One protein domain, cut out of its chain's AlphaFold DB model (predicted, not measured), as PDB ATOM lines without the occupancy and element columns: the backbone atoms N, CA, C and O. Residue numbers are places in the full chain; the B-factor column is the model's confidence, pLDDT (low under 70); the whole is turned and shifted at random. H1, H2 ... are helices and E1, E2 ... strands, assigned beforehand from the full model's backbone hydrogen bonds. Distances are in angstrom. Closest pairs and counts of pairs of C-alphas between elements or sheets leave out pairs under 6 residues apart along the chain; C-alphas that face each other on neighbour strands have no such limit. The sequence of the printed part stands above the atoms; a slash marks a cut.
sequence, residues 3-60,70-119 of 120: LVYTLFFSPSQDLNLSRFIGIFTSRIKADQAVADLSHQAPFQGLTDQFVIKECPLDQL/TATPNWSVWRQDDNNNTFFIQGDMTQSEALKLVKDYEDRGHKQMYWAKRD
ATOM      1  N   LEU A   3     -26.767  -9.191  42.433       71.06
ATOM      2  CA  LEU A   3     -26.632 -10.458  41.707       71.06
ATOM      3  C   LEU A   3     -25.195 -10.955  41.855       71.06
ATOM      4  O   LEU A   3     -24.259 -10.157  41.824       71.06
ATOM      5  N   VAL A   4     -25.029 -12.262  42.008       76.00
ATOM      6  CA  VAL A   4     -23.745 -12.950  41.871       76.00
ATOM      7  C   VAL A   4     -23.826 -13.965  40.741       76.00
ATOM      8  O   VAL A   4     -24.879 -14.511  40.427       76.00
ATOM      9  N   TYR A   5     -22.689 -14.199  40.108       83.44
ATOM     10  CA  TYR A   5     -22.527 -14.988  38.904       83.44
ATOM     11  C   TYR A   5     -21.675 -16.197  39.255       83.44
ATOM     12  O   TYR A   5     -20.475 -16.089  39.489       83.44
ATOM     13  N   THR A   6     -22.316 -17.352  39.342       81.94
ATOM     14  CA  THR A   6     -21.669 -18.603  39.727       81.94
ATOM     15  C   THR A   6     -21.178 -19.302  38.469       81.94
ATOM     16  O   THR A   6     -21.981 -19.619  37.591       81.94
ATOM     17  N   LEU A   7     -19.872 -19.533  38.375       84.75
ATOM     18  CA  LEU A   7     -19.239 -20.199  37.247       84.75
ATOM     19  C   LEU A   7     -19.056 -21.687  37.526       84.75
ATOM     20  O   LEU A   7     -18.464 -22.095  38.531       84.75
ATOM     21  N   PHE A   8     -19.505 -22.485  36.570       84.00
ATOM     22  CA  PHE A   8     -19.314 -23.922  36.529       84.00
ATOM     23  C   PHE A   8     -18.588 -24.318  35.246       84.00
ATOM     24  O   PHE A   8     -18.749 -23.675  34.214       84.00
ATOM     25  N   PHE A   9     -17.828 -25.403  35.306       83.75
ATOM     26  CA  PHE A   9     -17.215 -26.057  34.160       83.75
ATOM     27  C   PHE A   9     -17.853 -27.430  33.954       83.75
ATOM     28  O   PHE A   9     -17.895 -28.236  34.878       83.75
ATOM     29  N   SER A  10     -18.339 -27.708  32.752       82.69
ATOM     30  CA  SER A  10     -19.087 -28.913  32.408       82.69
ATOM     31  C   SER A  10     -18.383 -29.685  31.284       82.69
ATOM     32  O   SER A  10     -18.634 -29.388  30.114       82.69
ATOM     33  N   PRO A  11     -17.569 -30.713  31.606       72.12
ATOM     34  CA  PRO A  11     -16.694 -31.409  30.650       72.12
ATOM     35  C   PRO A  11     -17.401 -31.943  29.392       72.12
ATOM     36  O   PRO A  11     -16.802 -32.079  28.329       72.12
ATOM     37  N   SER A  12     -18.682 -32.289  29.526       69.19
ATOM     38  CA  SER A  12     -19.515 -32.917  28.496       69.19
ATOM     39  C   SER A  12     -20.813 -32.149  28.217       69.19
ATOM     40  O   SER A  12     -21.749 -32.727  27.674       69.19
ATOM     41  N   GLN A  13     -20.917 -30.882  28.648       63.31
ATOM     42  CA  GLN A  13     -22.186 -30.124  28.717       63.31
ATOM     43  C   GLN A  13     -23.300 -30.801  29.554       63.31
ATOM     44  O   GLN A  13     -24.421 -30.299  29.621       63.31
ATOM     45  N   ASP A  14     -22.989 -31.899  30.251       64.12
ATOM     46  CA  ASP A  14     -23.879 -32.510  31.234       64.12
ATOM     47  C   ASP A  14     -23.834 -31.724  32.548       64.12
ATOM     48  O   ASP A  14     -22.854 -31.762  33.297       64.12
ATOM     49  N   LEU A  15     -24.939 -31.041  32.852       60.84
ATOM     50  CA  LEU A  15     -25.102 -30.255  34.072       60.84
ATOM     51  C   LEU A  15     -24.909 -31.086  35.354       60.84
ATOM     52  O   LEU A  15     -24.555 -30.505  36.381       60.84
ATOM     53  N   ASN A  16     -25.080 -32.413  35.317       61.12
ATOM     54  CA  ASN A  16     -24.832 -33.283  36.473       61.12
ATOM     55  C   ASN A  16     -23.340 -33.462  36.784       61.12
ATOM     56  O   ASN A  16     -22.984 -33.768  37.918       61.12
ATOM     57  N   LEU A  17     -22.464 -33.246  35.797       63.47
ATOM     58  CA  LEU A  17     -21.005 -33.312  35.940       63.47
ATOM     59  C   LEU A  17     -20.368 -31.920  36.012       63.47
ATOM     60  O   LEU A  17     -19.154 -31.771  35.851       63.47
ATOM     61  N   SER A  18     -21.183 -30.891  36.251       73.94
ATOM     62  CA  SER A  18     -20.710 -29.519  36.348       73.94
ATOM     63  C   SER A  18     -19.856 -29.323  37.607       73.94
ATOM     64  O   SER A  18     -20.303 -29.427  38.748       73.94
ATOM     65  N   ARG A  19     -18.573 -29.039  37.392       77.88
ATOM     66  CA  ARG A  19     -17.607 -28.702  38.429       77.88
ATOM     67  C   ARG A  19     -17.739 -27.227  38.773       77.88
ATOM     68  O   ARG A  19     -17.592 -26.368  37.910       77.88
ATOM     69  N   PHE A  20     -17.960 -26.926  40.044       78.94
ATOM     70  CA  PHE A  20     -17.929 -25.552  40.529       78.94
ATOM     71  C   PHE A  20     -16.517 -24.951  40.398       78.94
ATOM     72  O   PHE A  20     -15.536 -25.569  40.822       78.94
ATOM     73  N   ILE A  21     -16.417 -23.761  39.796       82.88
ATOM     74  CA  ILE A  21     -15.152 -23.037  39.600       82.88
ATOM     75  C   ILE A  21     -15.031 -21.876  40.586       82.88
ATOM     76  O   ILE A  21     -14.012 -21.758  41.268       82.88
ATOM     77  N   GLY A  22     -16.063 -21.036  40.676       77.31
ATOM     78  CA  GLY A  22     -16.053 -19.871  41.554       77.31
ATOM     79  C   GLY A  22     -17.307 -19.010  41.444       77.31
ATOM     80  O   GLY A  22     -18.133 -19.203  40.552       77.31
ATOM     81  N   ILE A  23     -17.454 -18.057  42.362       81.38
ATOM     82  CA  ILE A  23     -18.509 -17.036  42.327       81.38
ATOM     83  C   ILE A  23     -17.892 -15.665  42.047       81.38
ATOM     84  O   ILE A  23     -16.898 -15.286  42.668       81.38
ATOM     85  N   PHE A  24     -18.540 -14.917  41.158       81.94
ATOM     86  CA  PHE A  24     -18.179 -13.568  40.739       81.94
ATOM     87  C   PHE A  24     -19.298 -12.585  41.070       81.94
ATOM     88  O   PHE A  24     -20.474 -12.927  41.075       81.94
ATOM     89  N   THR A  25     -18.955 -11.331  41.321       75.38
ATOM     90  CA  THR A  25     -19.930 -10.276  41.655       75.38
ATOM     91  C   THR A  25     -20.498  -9.561  40.431       75.38
ATOM     92  O   THR A  25     -21.449  -8.792  40.550       75.38
ATOM     93  N   SER A  26     -19.933  -9.802  39.244       80.81
ATOM     94  CA  SER A  26     -20.417  -9.239  37.984       80.81
ATOM     95  C   SER A  26     -20.276 -10.223  36.830       80.81
ATOM     96  O   SER A  26     -19.361 -11.053  36.805       80.81
ATOM     97  N   ARG A  27     -21.168 -10.089  35.840       82.31
ATOM     98  CA  ARG A  27     -21.157 -10.925  34.638       82.31
ATOM     99  C   ARG A  27     -19.856 -10.780  33.858       82.31
ATOM    100  O   ARG A  27     -19.256 -11.776  33.487       82.31
ATOM    101  N   ILE A  28     -19.396  -9.538  33.706       85.00
ATOM    102  CA  ILE A  28     -18.168  -9.189  32.982       85.00
ATOM    103  C   ILE A  28     -16.964  -9.931  33.569       85.00
ATOM    104  O   ILE A  28     -16.159 -10.480  32.825       85.00
ATOM    105  N   LYS A  29     -16.856  -9.995  34.903       82.31
ATOM    106  CA  LYS A  29     -15.774 -10.743  35.550       82.31
ATOM    107  C   LYS A  29     -15.927 -12.246  35.366       82.31
ATOM    108  O   LYS A  29     -14.934 -12.906  35.104       82.31
ATOM    109  N   ALA A  30     -17.141 -12.788  35.452       86.06
ATOM    110  CA  ALA A  30     -17.361 -14.205  35.175       86.06
ATOM    111  C   ALA A  30     -16.954 -14.576  33.735       86.06
ATOM    112  O   ALA A  30     -16.259 -15.569  33.540       86.06
ATOM    113  N   ASP A  31     -17.314 -13.752  32.747       86.88
ATOM    114  CA  ASP A  31     -16.924 -13.956  31.348       86.88
ATOM    115  C   ASP A  31     -15.399 -13.801  31.153       86.88
ATOM    116  O   ASP A  31     -14.792 -14.593  30.432       86.88
ATOM    117  N   GLN A  32     -14.751 -12.852  31.842       85.56
ATOM    118  CA  GLN A  32     -13.286 -12.724  31.835       85.56
ATOM    119  C   GLN A  32     -12.605 -13.970  32.424       85.56
ATOM    120  O   GLN A  32     -11.644 -14.463  31.844       85.56
ATOM    121  N   ALA A  33     -13.144 -14.537  33.511       84.12
ATOM    122  CA  ALA A  33     -12.648 -15.796  34.078       84.12
ATOM    123  C   ALA A  33     -12.736 -16.936  33.068       84.12
ATOM    124  O   ALA A  33     -11.811 -17.735  32.962       84.12
ATOM    125  N   VAL A  34     -13.846 -17.028  32.331       86.38
ATOM    126  CA  VAL A  34     -14.011 -18.034  31.276       86.38
ATOM    127  C   VAL A  34     -12.955 -17.853  30.195       86.38
ATOM    128  O   VAL A  34     -12.314 -18.831  29.814       86.38
ATOM    129  N   ALA A  35     -12.732 -16.619  29.738       86.50
ATOM    130  CA  ALA A  35     -11.709 -16.320  28.743       86.50
ATOM    131  C   ALA A  35     -10.305 -16.706  29.241       86.50
ATOM    132  O   ALA A  35      -9.573 -17.402  28.538       86.50
ATOM    133  N   ASP A  36      -9.954 -16.336  30.471       84.62
ATOM    134  CA  ASP A  36      -8.647 -16.633  31.058       84.62
ATOM    135  C   ASP A  36      -8.435 -18.139  31.246       84.62
ATOM    136  O   ASP A  36      -7.410 -18.678  30.824       84.62
ATOM    137  N   LEU A  37      -9.428 -18.838  31.805       83.31
ATOM    138  CA  LEU A  37      -9.386 -20.289  31.985       83.31
ATOM    139  C   LEU A  37      -9.315 -21.010  30.640       83.31
ATOM    140  O   LEU A  37      -8.575 -21.980  30.515       83.31
ATOM    141  N   SER A  38     -10.004 -20.515  29.610       83.81
ATOM    142  CA  SER A  38      -9.975 -21.111  28.269       83.81
ATOM    143  C   SER A  38      -8.622 -21.013  27.559       83.81
ATOM    144  O   SER A  38      -8.408 -21.705  26.561       83.81
ATOM    145  N   HIS A  39      -7.699 -20.192  28.064       82.00
ATOM    146  CA  HIS A  39      -6.314 -20.132  27.594       82.00
ATOM    147  C   HIS A  39      -5.362 -21.015  28.416       82.00
ATOM    148  O   HIS A  39      -4.206 -21.188  28.031       82.00
ATOM    149  N   GLN A  40      -5.824 -21.592  29.527       75.56
ATOM    150  CA  GLN A  40      -5.014 -22.390  30.444       75.56
ATOM    151  C   GLN A  40      -5.355 -23.882  30.340       75.56
ATOM    152  O   GLN A  40      -6.513 -24.278  30.233       75.56
ATOM    153  N   ALA A  41      -4.346 -24.750  30.426       70.56
ATOM    154  CA  ALA A  41      -4.581 -26.180  30.616       70.56
ATOM    155  C   ALA A  41      -5.169 -26.430  32.026       70.56
ATOM    156  O   ALA A  41      -4.699 -25.814  32.984       70.56
ATOM    157  N   PRO A  42      -6.161 -27.325  32.198       73.12
ATOM    158  CA  PRO A  42      -6.700 -28.287  31.227       73.12
ATOM    159  C   PRO A  42      -7.896 -27.780  30.398       73.12
ATOM    160  O   PRO A  42      -8.484 -28.558  29.655       73.12
ATOM    161  N   PHE A  43      -8.281 -26.508  30.516       76.12
ATOM    162  CA  PHE A  43      -9.507 -25.959  29.925       76.12
ATOM    163  C   PHE A  43      -9.297 -25.306  28.549       76.12
ATOM    164  O   PHE A  43     -10.184 -24.614  28.045       76.12
ATOM    165  N   GLN A  44      -8.131 -25.528  27.936       80.06
ATOM    166  CA  GLN A  44      -7.730 -24.862  26.708       80.06
ATOM    167  C   GLN A  44      -8.718 -25.144  25.564       80.06
ATOM    168  O   GLN A  44      -8.885 -26.290  25.151       80.06
ATOM    169  N   GLY A  45      -9.369 -24.096  25.051       78.88
ATOM    170  CA  GLY A  45     -10.368 -24.202  23.979       78.88
ATOM    171  C   GLY A  45     -11.749 -24.719  24.409       78.88
ATOM    172  O   GLY A  45     -12.569 -25.023  23.548       78.88
ATOM    173  N   LEU A  46     -12.028 -24.822  25.714       82.69
ATOM    174  CA  LEU A  46     -13.288 -25.356  26.253       82.69
ATOM    175  C   LEU A  46     -14.263 -24.254  26.715       82.69
ATOM    176  O   LEU A  46     -14.950 -24.419  27.720       82.69
ATOM    177  N   THR A  47     -14.338 -23.123  26.005       79.75
ATOM    178  CA  THR A  47     -15.227 -21.992  26.357       79.75
ATOM    179  C   THR A  47     -16.696 -22.401  26.464       79.75
ATOM    180  O   THR A  47     -17.383 -21.990  27.395       79.75
ATOM    181  N   ASP A  48     -17.158 -23.280  25.573       83.12
ATOM    182  CA  ASP A  48     -18.565 -23.706  25.478       83.12
ATOM    183  C   ASP A  48     -18.979 -24.697  26.579       83.12
ATOM    184  O   ASP A  48     -20.120 -25.157  26.634       83.12
ATOM    185  N   GLN A  49     -18.032 -25.071  27.439       84.44
ATOM    186  CA  GLN A  49     -18.247 -25.941  28.590       84.44
ATOM    187  C   GLN A  49     -18.426 -25.142  29.881       84.44
ATOM    188  O   GLN A  49     -18.796 -25.710  30.908       84.44
ATOM    189  N   PHE A  50     -18.191 -23.831  29.852       84.81
ATOM    190  CA  PHE A  50     -18.408 -22.968  31.000       84.81
ATOM    191  C   PHE A  50     -19.855 -22.480  31.058       84.81
ATOM    192  O   PHE A  50     -20.408 -21.969  30.088       84.81
ATOM    193  N   VAL A  51     -20.472 -22.615  32.229       85.44
ATOM    194  CA  VAL A  51     -21.851 -22.196  32.483       85.44
ATOM    195  C   VAL A  51     -21.848 -21.166  33.598       85.44
ATOM    196  O   VAL A  51     -21.429 -21.456  34.719       85.44
ATOM    197  N   ILE A  52     -22.357 -19.972  33.301       84.62
ATOM    198  CA  ILE A  52     -22.546 -18.904  34.285       84.62
ATOM    199  C   ILE A  52     -24.017 -18.879  34.687       84.62
ATOM    200  O   ILE A  52     -24.895 -18.684  33.848       84.62
ATOM    201  N   LYS A  53     -24.286 -19.068  35.979       82.94
ATOM    202  CA  LYS A  53     -25.626 -18.956  36.564       82.94
ATOM    203  C   LYS A  53     -25.740 -17.662  37.354       82.94
ATOM    204  O   LYS A  53     -24.920 -17.399  38.232       82.94
ATOM    205  N   GLU A  54     -26.768 -16.876  37.055       82.06
ATOM    206  CA  GLU A  54     -27.106 -15.676  37.818       82.06
ATOM    207  C   GLU A  54     -27.905 -16.088  39.052       82.06
ATOM    208  O   GLU A  54     -28.970 -16.699  38.950       82.06
ATOM    209  N   CYS A  55     -27.373 -15.782  40.227       68.19
ATOM    210  CA  CYS A  55     -27.997 -16.083  41.502       68.19
ATOM    211  C   CYS A  55     -28.182 -14.770  42.269       68.19
ATOM    212  O   CYS A  55     -27.234 -13.991  42.380       68.19
ATOM    213  N   PRO A  56     -29.376 -14.484  42.810       64.81
ATOM    214  CA  PRO A  56     -29.535 -13.348  43.700       64.81
ATOM    215  C   PRO A  56     -28.695 -13.576  44.960       64.81
ATOM    216  O   PRO A  56     -28.934 -14.508  45.723       64.81
ATOM    217  N   LEU A  57     -27.712 -12.702  45.175       61.81
ATOM    218  CA  LEU A  57     -27.084 -12.499  46.472       61.81
ATOM    219  C   LEU A  57     -28.073 -11.690  47.300       61.81
ATOM    220  O   LEU A  57     -28.063 -10.452  47.331       61.81
ATOM    221  N   ASP A  58     -29.026 -12.402  47.876       53.56
ATOM    222  CA  ASP A  58     -30.017 -11.772  48.714       53.56
ATOM    223  C   ASP A  58     -29.311 -11.259  49.978       53.56
ATOM    224  O   ASP A  58     -28.707 -12.022  50.730       53.56
ATOM    225  N   GLN A  59     -29.358  -9.941  50.198       47.25
ATOM    226  CA  GLN A  59     -28.872  -9.323  51.437       47.25
ATOM    227  C   GLN A  59     -29.641  -9.857  52.660       47.25
ATOM    228  O   GLN A  59     -29.157  -9.703  53.779       47.25
ATOM    229  N   LEU A  60     -30.806 -10.490  52.439       40.84
ATOM    230  CA  LEU A  60     -31.608 -11.198  53.435       40.84
ATOM    231  C   LEU A  60     -31.442 -12.732  53.406       40.84
ATOM    232  O   LEU A  60     -31.870 -13.375  54.360       40.84
ATOM    233  N   THR A  70     -23.531 -23.032  53.934       55.53
ATOM    234  CA  THR A  70     -23.061 -21.723  54.385       55.53
ATOM    235  C   THR A  70     -22.430 -21.776  55.772       55.53
ATOM    236  O   THR A  70     -21.708 -20.853  56.110       55.53
ATOM    237  N   ALA A  71     -22.662 -22.819  56.577       60.56
ATOM    238  CA  ALA A  71     -22.037 -22.955  57.897       60.56
ATOM    239  C   ALA A  71     -20.700 -23.707  57.863       60.56
ATOM    240  O   ALA A  71     -19.915 -23.586  58.803       60.56
ATOM    241  N   THR A  72     -20.422 -24.488  56.814       69.31
ATOM    242  CA  THR A  72     -19.132 -25.169  56.684       69.31
ATOM    243  C   THR A  72     -18.047 -24.181  56.257       69.31
ATOM    244  O   THR A  72     -18.197 -23.548  55.208       69.31
ATOM    245  N   PRO A  73     -16.940 -24.065  57.014       78.44
ATOM    246  CA  PRO A  73     -15.788 -23.261  56.629       78.44
ATOM    247  C   PRO A  73     -14.965 -23.998  55.564       78.44
ATOM    248  O   PRO A  73     -13.859 -24.456  55.815       78.44
ATOM    249  N   ASN A  74     -15.546 -24.196  54.384       85.25
ATOM    250  CA  ASN A  74     -14.909 -24.850  53.242       85.25
ATOM    251  C   ASN A  74     -14.827 -23.912  52.039       85.25
ATOM    252  O   ASN A  74     -14.930 -24.359  50.899       85.25
ATOM    253  N   TRP A  75     -14.711 -22.608  52.276       87.12
ATOM    254  CA  TRP A  75     -14.540 -21.623  51.222       87.12
ATOM    255  C   TRP A  75     -13.252 -20.839  51.388       87.12
ATOM    256  O   TRP A  75     -12.863 -20.441  52.488       87.12
ATOM    257  N   SER A  76     -12.654 -20.538  50.243       89.62
ATOM    258  CA  SER A  76     -11.472 -19.713  50.115       89.62
ATOM    259  C   SER A  76     -11.664 -18.604  49.092       89.62
ATOM    260  O   SER A  76     -12.341 -18.751  48.072       89.62
ATOM    261  N   VAL A  77     -11.058 -17.458  49.374       88.31
ATOM    262  CA  VAL A  77     -10.960 -16.323  48.468       88.31
ATOM    263  C   VAL A  77      -9.624 -16.379  47.761       88.31
ATOM    264  O   VAL A  77      -8.563 -16.513  48.374       88.31
ATOM    265  N   TRP A  78      -9.693 -16.231  46.451       88.69
ATOM    266  CA  TRP A  78      -8.550 -16.176  45.565       88.69
ATOM    267  C   TRP A  78      -8.571 -14.857  44.813       88.69
ATOM    268  O   TRP A  78      -9.630 -14.259  44.602       88.69
ATOM    269  N   ARG A  79      -7.389 -14.406  44.404       88.00
ATOM    270  CA  ARG A  79      -7.241 -13.298  43.466       88.00
ATOM    271  C   ARG A  79      -6.418 -13.708  42.258       88.00
ATOM    272  O   ARG A  79      -5.556 -14.576  42.372       88.00
ATOM    273  N   GLN A  80      -6.626 -13.017  41.151       84.94
ATOM    274  CA  GLN A  80      -5.821 -13.105  39.944       84.94
ATOM    275  C   GLN A  80      -5.322 -11.704  39.597       84.94
ATOM    276  O   GLN A  80      -6.075 -10.726  39.670       84.94
ATOM    277  N   ASP A  81      -4.028 -11.611  39.306       84.12
ATOM    278  CA  ASP A  81      -3.412 -10.386  38.805       84.12
ATOM    279  C   ASP A  81      -3.551 -10.266  37.277       84.12
ATOM    280  O   ASP A  81      -3.996 -11.187  36.595       84.12
ATOM    281  N   ASP A  82      -3.122  -9.130  36.729       80.38
ATOM    282  CA  ASP A  82      -3.169  -8.855  35.286       80.38
ATOM    283  C   ASP A  82      -2.234  -9.775  34.460       80.38
ATOM    284  O   ASP A  82      -2.250  -9.729  33.232       80.38
ATOM    285  N   ASN A  83      -1.418 -10.608  35.120       81.44
ATOM    286  CA  ASN A  83      -0.509 -11.581  34.509       81.44
ATOM    287  C   ASN A  83      -1.044 -13.024  34.609       81.44
ATOM    288  O   ASN A  83      -0.294 -13.976  34.385       81.44
ATOM    289  N   ASN A  84      -2.317 -13.202  34.970       76.12
ATOM    290  CA  ASN A  84      -2.984 -14.489  35.174       76.12
ATOM    291  C   ASN A  84      -2.386 -15.354  36.298       76.12
ATOM    292  O   ASN A  84      -2.646 -16.561  36.362       76.12
ATOM    293  N   ASN A  85      -1.634 -14.757  37.227       83.69
ATOM    294  CA  ASN A  85      -1.176 -15.460  38.419       83.69
ATOM    295  C   ASN A  85      -2.292 -15.491  39.454       83.69
ATOM    296  O   ASN A  85      -2.835 -14.450  39.826       83.69
ATOM    297  N   THR A  86      -2.592 -16.685  39.962       86.12
ATOM    298  CA  THR A  86      -3.587 -16.871  41.017       86.12
ATOM    299  C   THR A  86      -2.918 -16.906  42.387       86.12
ATOM    300  O   THR A  86      -1.898 -17.562  42.589       86.12
ATOM    301  N   PHE A  87      -3.494 -16.183  43.344       85.38
ATOM    302  CA  PHE A  87      -3.011 -16.113  44.716       85.38
ATOM    303  C   PHE A  87      -4.146 -16.435  45.677       85.38
ATOM    304  O   PHE A  87      -5.220 -15.838  45.605       85.38
ATOM    305  N   PHE A  88      -3.877 -17.344  46.607       87.50
ATOM    306  CA  PHE A  88      -4.738 -17.580  47.756       87.50
ATOM    307  C   PHE A  88      -4.706 -16.358  48.681       87.50
ATOM    308  O   PHE A  88      -3.629 -15.857  49.009       87.50
ATOM    309  N   ILE A  89      -5.880 -15.866  49.078       89.44
ATOM    310  CA  ILE A  89      -6.022 -14.713  49.975       89.44
ATOM    311  C   ILE A  89      -6.352 -15.180  51.384       89.44
ATOM    312  O   ILE A  89      -5.659 -14.813  52.329       89.44
ATOM    313  N   GLN A  90      -7.407 -15.979  51.520       89.62
ATOM    314  CA  GLN A  90      -7.884 -16.482  52.803       89.62
ATOM    315  C   GLN A  90      -8.760 -17.716  52.576       89.62
ATOM    316  O   GLN A  90      -9.431 -17.793  51.555       89.62
ATOM    317  N   GLY A  91      -8.749 -18.667  53.506       88.25
ATOM    318  CA  GLY A  91      -9.542 -19.901  53.476       88.25
ATOM    319  C   GLY A  91     -10.207 -20.151  54.821       88.25
ATOM    320  O   GLY A  91     -10.190 -19.261  55.675       88.25
ATOM    321  N   ASP A  92     -10.793 -21.337  54.989       86.38
ATOM    322  CA  ASP A  92     -11.569 -21.708  56.183       86.38
ATOM    323  C   ASP A  92     -12.712 -20.718  56.471       86.38
ATOM    324  O   ASP A  92     -13.060 -20.434  57.618       86.38
ATOM    325  N   MET A  93     -13.285 -20.153  55.408       84.06
ATOM    326  CA  MET A  93     -14.381 -19.197  55.493       84.06
ATOM    327  C   MET A  93     -15.690 -19.888  55.157       84.06
ATOM    328  O   MET A  93     -15.744 -20.845  54.381       84.06
ATOM    329  N   THR A  94     -16.776 -19.372  55.710       83.44
ATOM    330  CA  THR A  94     -18.100 -19.664  55.174       83.44
ATOM    331  C   THR A  94     -18.265 -19.038  53.790       83.44
ATOM    332  O   THR A  94     -17.601 -18.056  53.443       83.44
ATOM    333  N   GLN A  95     -19.207 -19.558  53.000       80.31
ATOM    334  CA  GLN A  95     -19.556 -18.969  51.705       80.31
ATOM    335  C   GLN A  95     -19.836 -17.462  51.825       80.31
ATOM    336  O   GLN A  95     -19.336 -16.664  51.034       80.31
ATOM    337  N   SER A  96     -20.616 -17.071  52.832       75.56
ATOM    338  CA  SER A  96     -21.015 -15.682  53.062       75.56
ATOM    339  C   SER A  96     -19.825 -14.787  53.396       75.56
ATOM    340  O   SER A  96     -19.723 -13.680  52.868       75.56
ATOM    341  N   GLU A  97     -18.905 -15.259  54.238       81.69
ATOM    342  CA  GLU A  97     -17.687 -14.522  54.578       81.69
ATOM    343  C   GLU A  97     -16.763 -14.378  53.367       81.69
ATOM    344  O   GLU A  97     -16.282 -13.275  53.103       81.69
ATOM    345  N   ALA A  98     -16.556 -15.451  52.599       85.69
ATOM    346  CA  ALA A  98     -15.722 -15.420  51.401       85.69
ATOM    347  C   ALA A  98     -16.281 -14.444  50.351       85.69
ATOM    348  O   ALA A  98     -15.550 -13.619  49.805       85.69
ATOM    349  N   LEU A  99     -17.595 -14.473  50.107       82.19
ATOM    350  CA  LEU A  99     -18.258 -13.557  49.173       82.19
ATOM    351  C   LEU A  99     -18.220 -12.105  49.644       82.19
ATOM    352  O   LEU A  99     -17.993 -11.200  48.838       82.19
ATOM    353  N   LYS A 100     -18.420 -11.870  50.944       82.38
ATOM    354  CA  LYS A 100     -18.301 -10.533  51.525       82.38
ATOM    355  C   LYS A 100     -16.884  -9.995  51.355       82.38
ATOM    356  O   LYS A 100     -16.724  -8.849  50.957       82.38
ATOM    357  N   LEU A 101     -15.872 -10.827  51.589       85.12
ATOM    358  CA  LEU A 101     -14.476 -10.443  51.432       85.12
ATOM    359  C   LEU A 101     -14.128 -10.129  49.967       85.12
ATOM    360  O   LEU A 101     -13.468  -9.126  49.705       85.12
ATOM    361  N   VAL A 102     -14.611 -10.933  49.011       84.88
ATOM    362  CA  VAL A 102     -14.486 -10.642  47.569       84.88
ATOM    363  C   VAL A 102     -15.070  -9.268  47.252       84.88
ATOM    364  O   VAL A 102     -14.388  -8.441  46.653       84.88
ATOM    365  N   LYS A 103     -16.294  -8.991  47.715       80.25
ATOM    366  CA  LYS A 103     -16.941  -7.694  47.509       80.25
ATOM    367  C   LYS A 103     -16.147  -6.547  48.142       80.25
ATOM    368  O   LYS A 103     -15.900  -5.549  47.476       80.25
ATOM    369  N   ASP A 104     -15.706  -6.698  49.389       83.75
ATOM    370  CA  ASP A 104     -14.921  -5.682  50.098       83.75
ATOM    371  C   ASP A 104     -13.601  -5.366  49.374       83.75
ATOM    372  O   ASP A 104     -13.120  -4.235  49.441       83.75
ATOM    373  N   TYR A 105     -12.994  -6.342  48.688       83.69
ATOM    374  CA  TYR A 105     -11.805  -6.116  47.865       83.69
ATOM    375  C   TYR A 105     -12.115  -5.436  46.531       83.69
ATOM    376  O   TYR A 105     -11.318  -4.625  46.057       83.69
ATOM    377  N   GLU A 106     -13.263  -5.730  45.933       77.06
ATOM    378  CA  GLU A 106     -13.688  -5.110  44.680       77.06
ATOM    379  C   GLU A 106     -14.154  -3.665  44.861       77.06
ATOM    380  O   GLU A 106     -13.800  -2.808  44.049       77.06
ATOM    381  N   ASP A 107     -14.852  -3.365  45.959       79.88
ATOM    382  CA  ASP A 107     -15.308  -2.013  46.301       79.88
ATOM    383  C   ASP A 107     -14.125  -1.051  46.548       79.88
ATOM    384  O   ASP A 107     -14.264   0.166  46.417       79.88
ATOM    385  N   ARG A 108     -12.922  -1.576  46.829       80.62
ATOM    386  CA  ARG A 108     -11.681  -0.784  46.955       80.62
ATOM    387  C   ARG A 108     -11.118  -0.297  45.610       80.62
ATOM    388  O   ARG A 108     -10.122   0.421  45.602       80.62
ATOM    389  N   GLY A 109     -11.739  -0.649  44.480       65.44
ATOM    390  CA  GLY A 109     -11.397  -0.109  43.158       65.44
ATOM    391  C   GLY A 109     -10.129  -0.699  42.531       65.44
ATOM    392  O   GLY A 109      -9.539  -0.102  41.629       65.44
ATOM    393  N   HIS A 110      -9.684  -1.868  42.995       66.88
ATOM    394  CA  HIS A 110      -8.540  -2.557  42.410       66.88
ATOM    395  C   HIS A 110      -8.944  -3.265  41.105       66.88
ATOM    396  O   HIS A 110      -9.968  -3.941  41.047       66.88
ATOM    397  N   LYS A 111      -8.108  -3.161  40.059       69.00
ATOM    398  CA  LYS A 111      -8.288  -3.856  38.761       69.00
ATOM    399  C   LYS A 111      -8.174  -5.384  38.851       69.00
ATOM    400  O   LYS A 111      -8.399  -6.074  37.868       69.00
ATOM    401  N   GLN A 112      -7.829  -5.893  40.027       78.38
ATOM    402  CA  GLN A 112      -7.629  -7.309  40.265       78.38
ATOM    403  C   GLN A 112      -8.961  -8.051  40.327       78.38
ATOM    404  O   GLN A 112     -10.013  -7.524  40.713       78.38
ATOM    405  N   MET A 113      -8.899  -9.308  39.925       82.62
ATOM    406  CA  MET A 113     -10.041 -10.197  39.929       82.62
ATOM    407  C   MET A 113     -10.032 -11.005  41.216       82.62
ATOM    408  O   MET A 113      -9.022 -11.618  41.537       82.62
ATOM    409  N   TYR A 114     -11.142 -11.000  41.951       85.38
ATOM    410  CA  TYR A 114     -11.315 -11.768  43.182       85.38
ATOM    411  C   TYR A 114     -12.474 -12.744  42.990       85.38
ATOM    412  O   TYR A 114     -13.477 -12.390  42.370       85.38
ATOM    413  N   TRP A 115     -12.351 -13.963  43.509       85.81
ATOM    414  CA  TRP A 115     -13.448 -14.932  43.515       85.81
ATOM    415  C   TRP A 115     -13.415 -15.803  44.761       85.81
ATOM    416  O   TRP A 115     -12.358 -16.063  45.338       85.81
ATOM    417  N   ALA A 116     -14.595 -16.267  45.160       85.94
ATOM    418  CA  ALA A 116     -14.748 -17.277  46.196       85.94
ATOM    419  C   ALA A 116     -14.824 -18.660  45.541       85.94
ATOM    420  O   ALA A 116     -15.523 -18.840  44.538       85.94
ATOM    421  N   LYS A 117     -14.122 -19.634  46.109       83.25
ATOM    422  CA  LYS A 117     -14.049 -21.024  45.660       83.25
ATOM    423  C   LYS A 117     -14.296 -21.948  46.851       83.25
ATOM    424  O   LYS A 117     -13.928 -21.615  47.968       83.25
ATOM    425  N   ARG A 118     -14.904 -23.108  46.607       80.75
ATOM    426  CA  ARG A 118     -15.063 -24.157  47.613       80.75
ATOM    427  C   ARG A 118     -13.791 -24.996  47.669       80.75
ATOM    428  O   ARG A 118     -13.324 -25.479  46.634       80.75
ATOM    429  N   ASP A 119     -13.273 -25.171  48.870       78.75
ATOM    430  CA  ASP A 119     -12.216 -26.111  49.197       78.75
ATOM    431  C   ASP A 119     -12.842 -27.514  49.183       78.75
ATOM    432  O   ASP A 119     -13.785 -27.803  49.923       78.75
TER     433      ASP A 119
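Overview. This is residues 3 to 60 and 70 to 119 of the 120 residues of an uncharacterized protein of Hahella sp. KA22 (UniProt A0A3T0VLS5). What would one see first? Two halves of like build stand side by side, each a twisted sheet of three strands with one helix over a face: E2, E1, E3 with H1, and E5, E4, E6 with H2. They meet in the middle of the domain at their edge strands E2 and E6. What are the parts and the class? The 108 printed residues hold two named helices and six named strands in the order E1 E2 H1 E3 E4 E5 H2 E6; both sheets are antiparallel and the class is mixed, helices and strands. How large is it? It is compact, with a radius of gyration of the C-alphas of 13.4 A and spans of 33 by 32 by 23 A.

Arrangement. What does the first sheet hold? E1, residues 3 to 9, is the inner strand between E2, residues 19 to 24, and E3, residues 50 to 57; N 7 and O 22 are 2.8 A apart, N 6 and O 53 2.8 A. H1, residues 27 to 38, is on this strongly twisted sheet at a height of 9.1 A, along the strands, over E1 and only just over E2, on which 3 of its C-alphas fall. E2, H1 and E3 form a split strand-helix-strand unit, two strands running the same way with E1 between them, and its crossover is right-handed. What does the second hold? E4, residues 75 to 80, is the inner strand between E5, residues 86 to 93, and E6, residues 113 to 118; N 79 and O 87 are 2.9 A apart, N 78 and O 115 2.9 A. H2, residues 95 to 106, is on this sheet at a height of 8.1 A, along the strands, over E4 and E6. E5, H2 and E6 form the other such split unit, with E4 between the strands and a right-handed crossover. How do the halves meet? The closest C-alphas of E2 and E6, Gly 22 and Lys 117, are 4.7 A apart, while H1 and H2 are apart. In both helices every O i to N i+4 pair is within hydrogen-bond range.

Along the chain. Where does the first strand begin? C-alpha 3 of E1 is at (-26.632, -10.458, 41.707). How long are the longer elements? E3 measures 20.6 A, E1 19.7 A and E5 18.2 A, the last bending by 54 degrees at residue 89; H1 measures 16.4 A and H2 16.6 A. Where does E6 end? Its C-alpha 118 is at (-15.063, -24.157, 47.613).

Size, cuts and confidence. Where is the cut? Residues 61 to 69 are not printed, and C-alphas 60 and 70 are 13.6 A apart. Which link is long? That from H1 to E3, with 11 residues. Where is confidence low? Residues 12 to 17, 55 to 60, 70 to 72 and 109 to 111 are under 70.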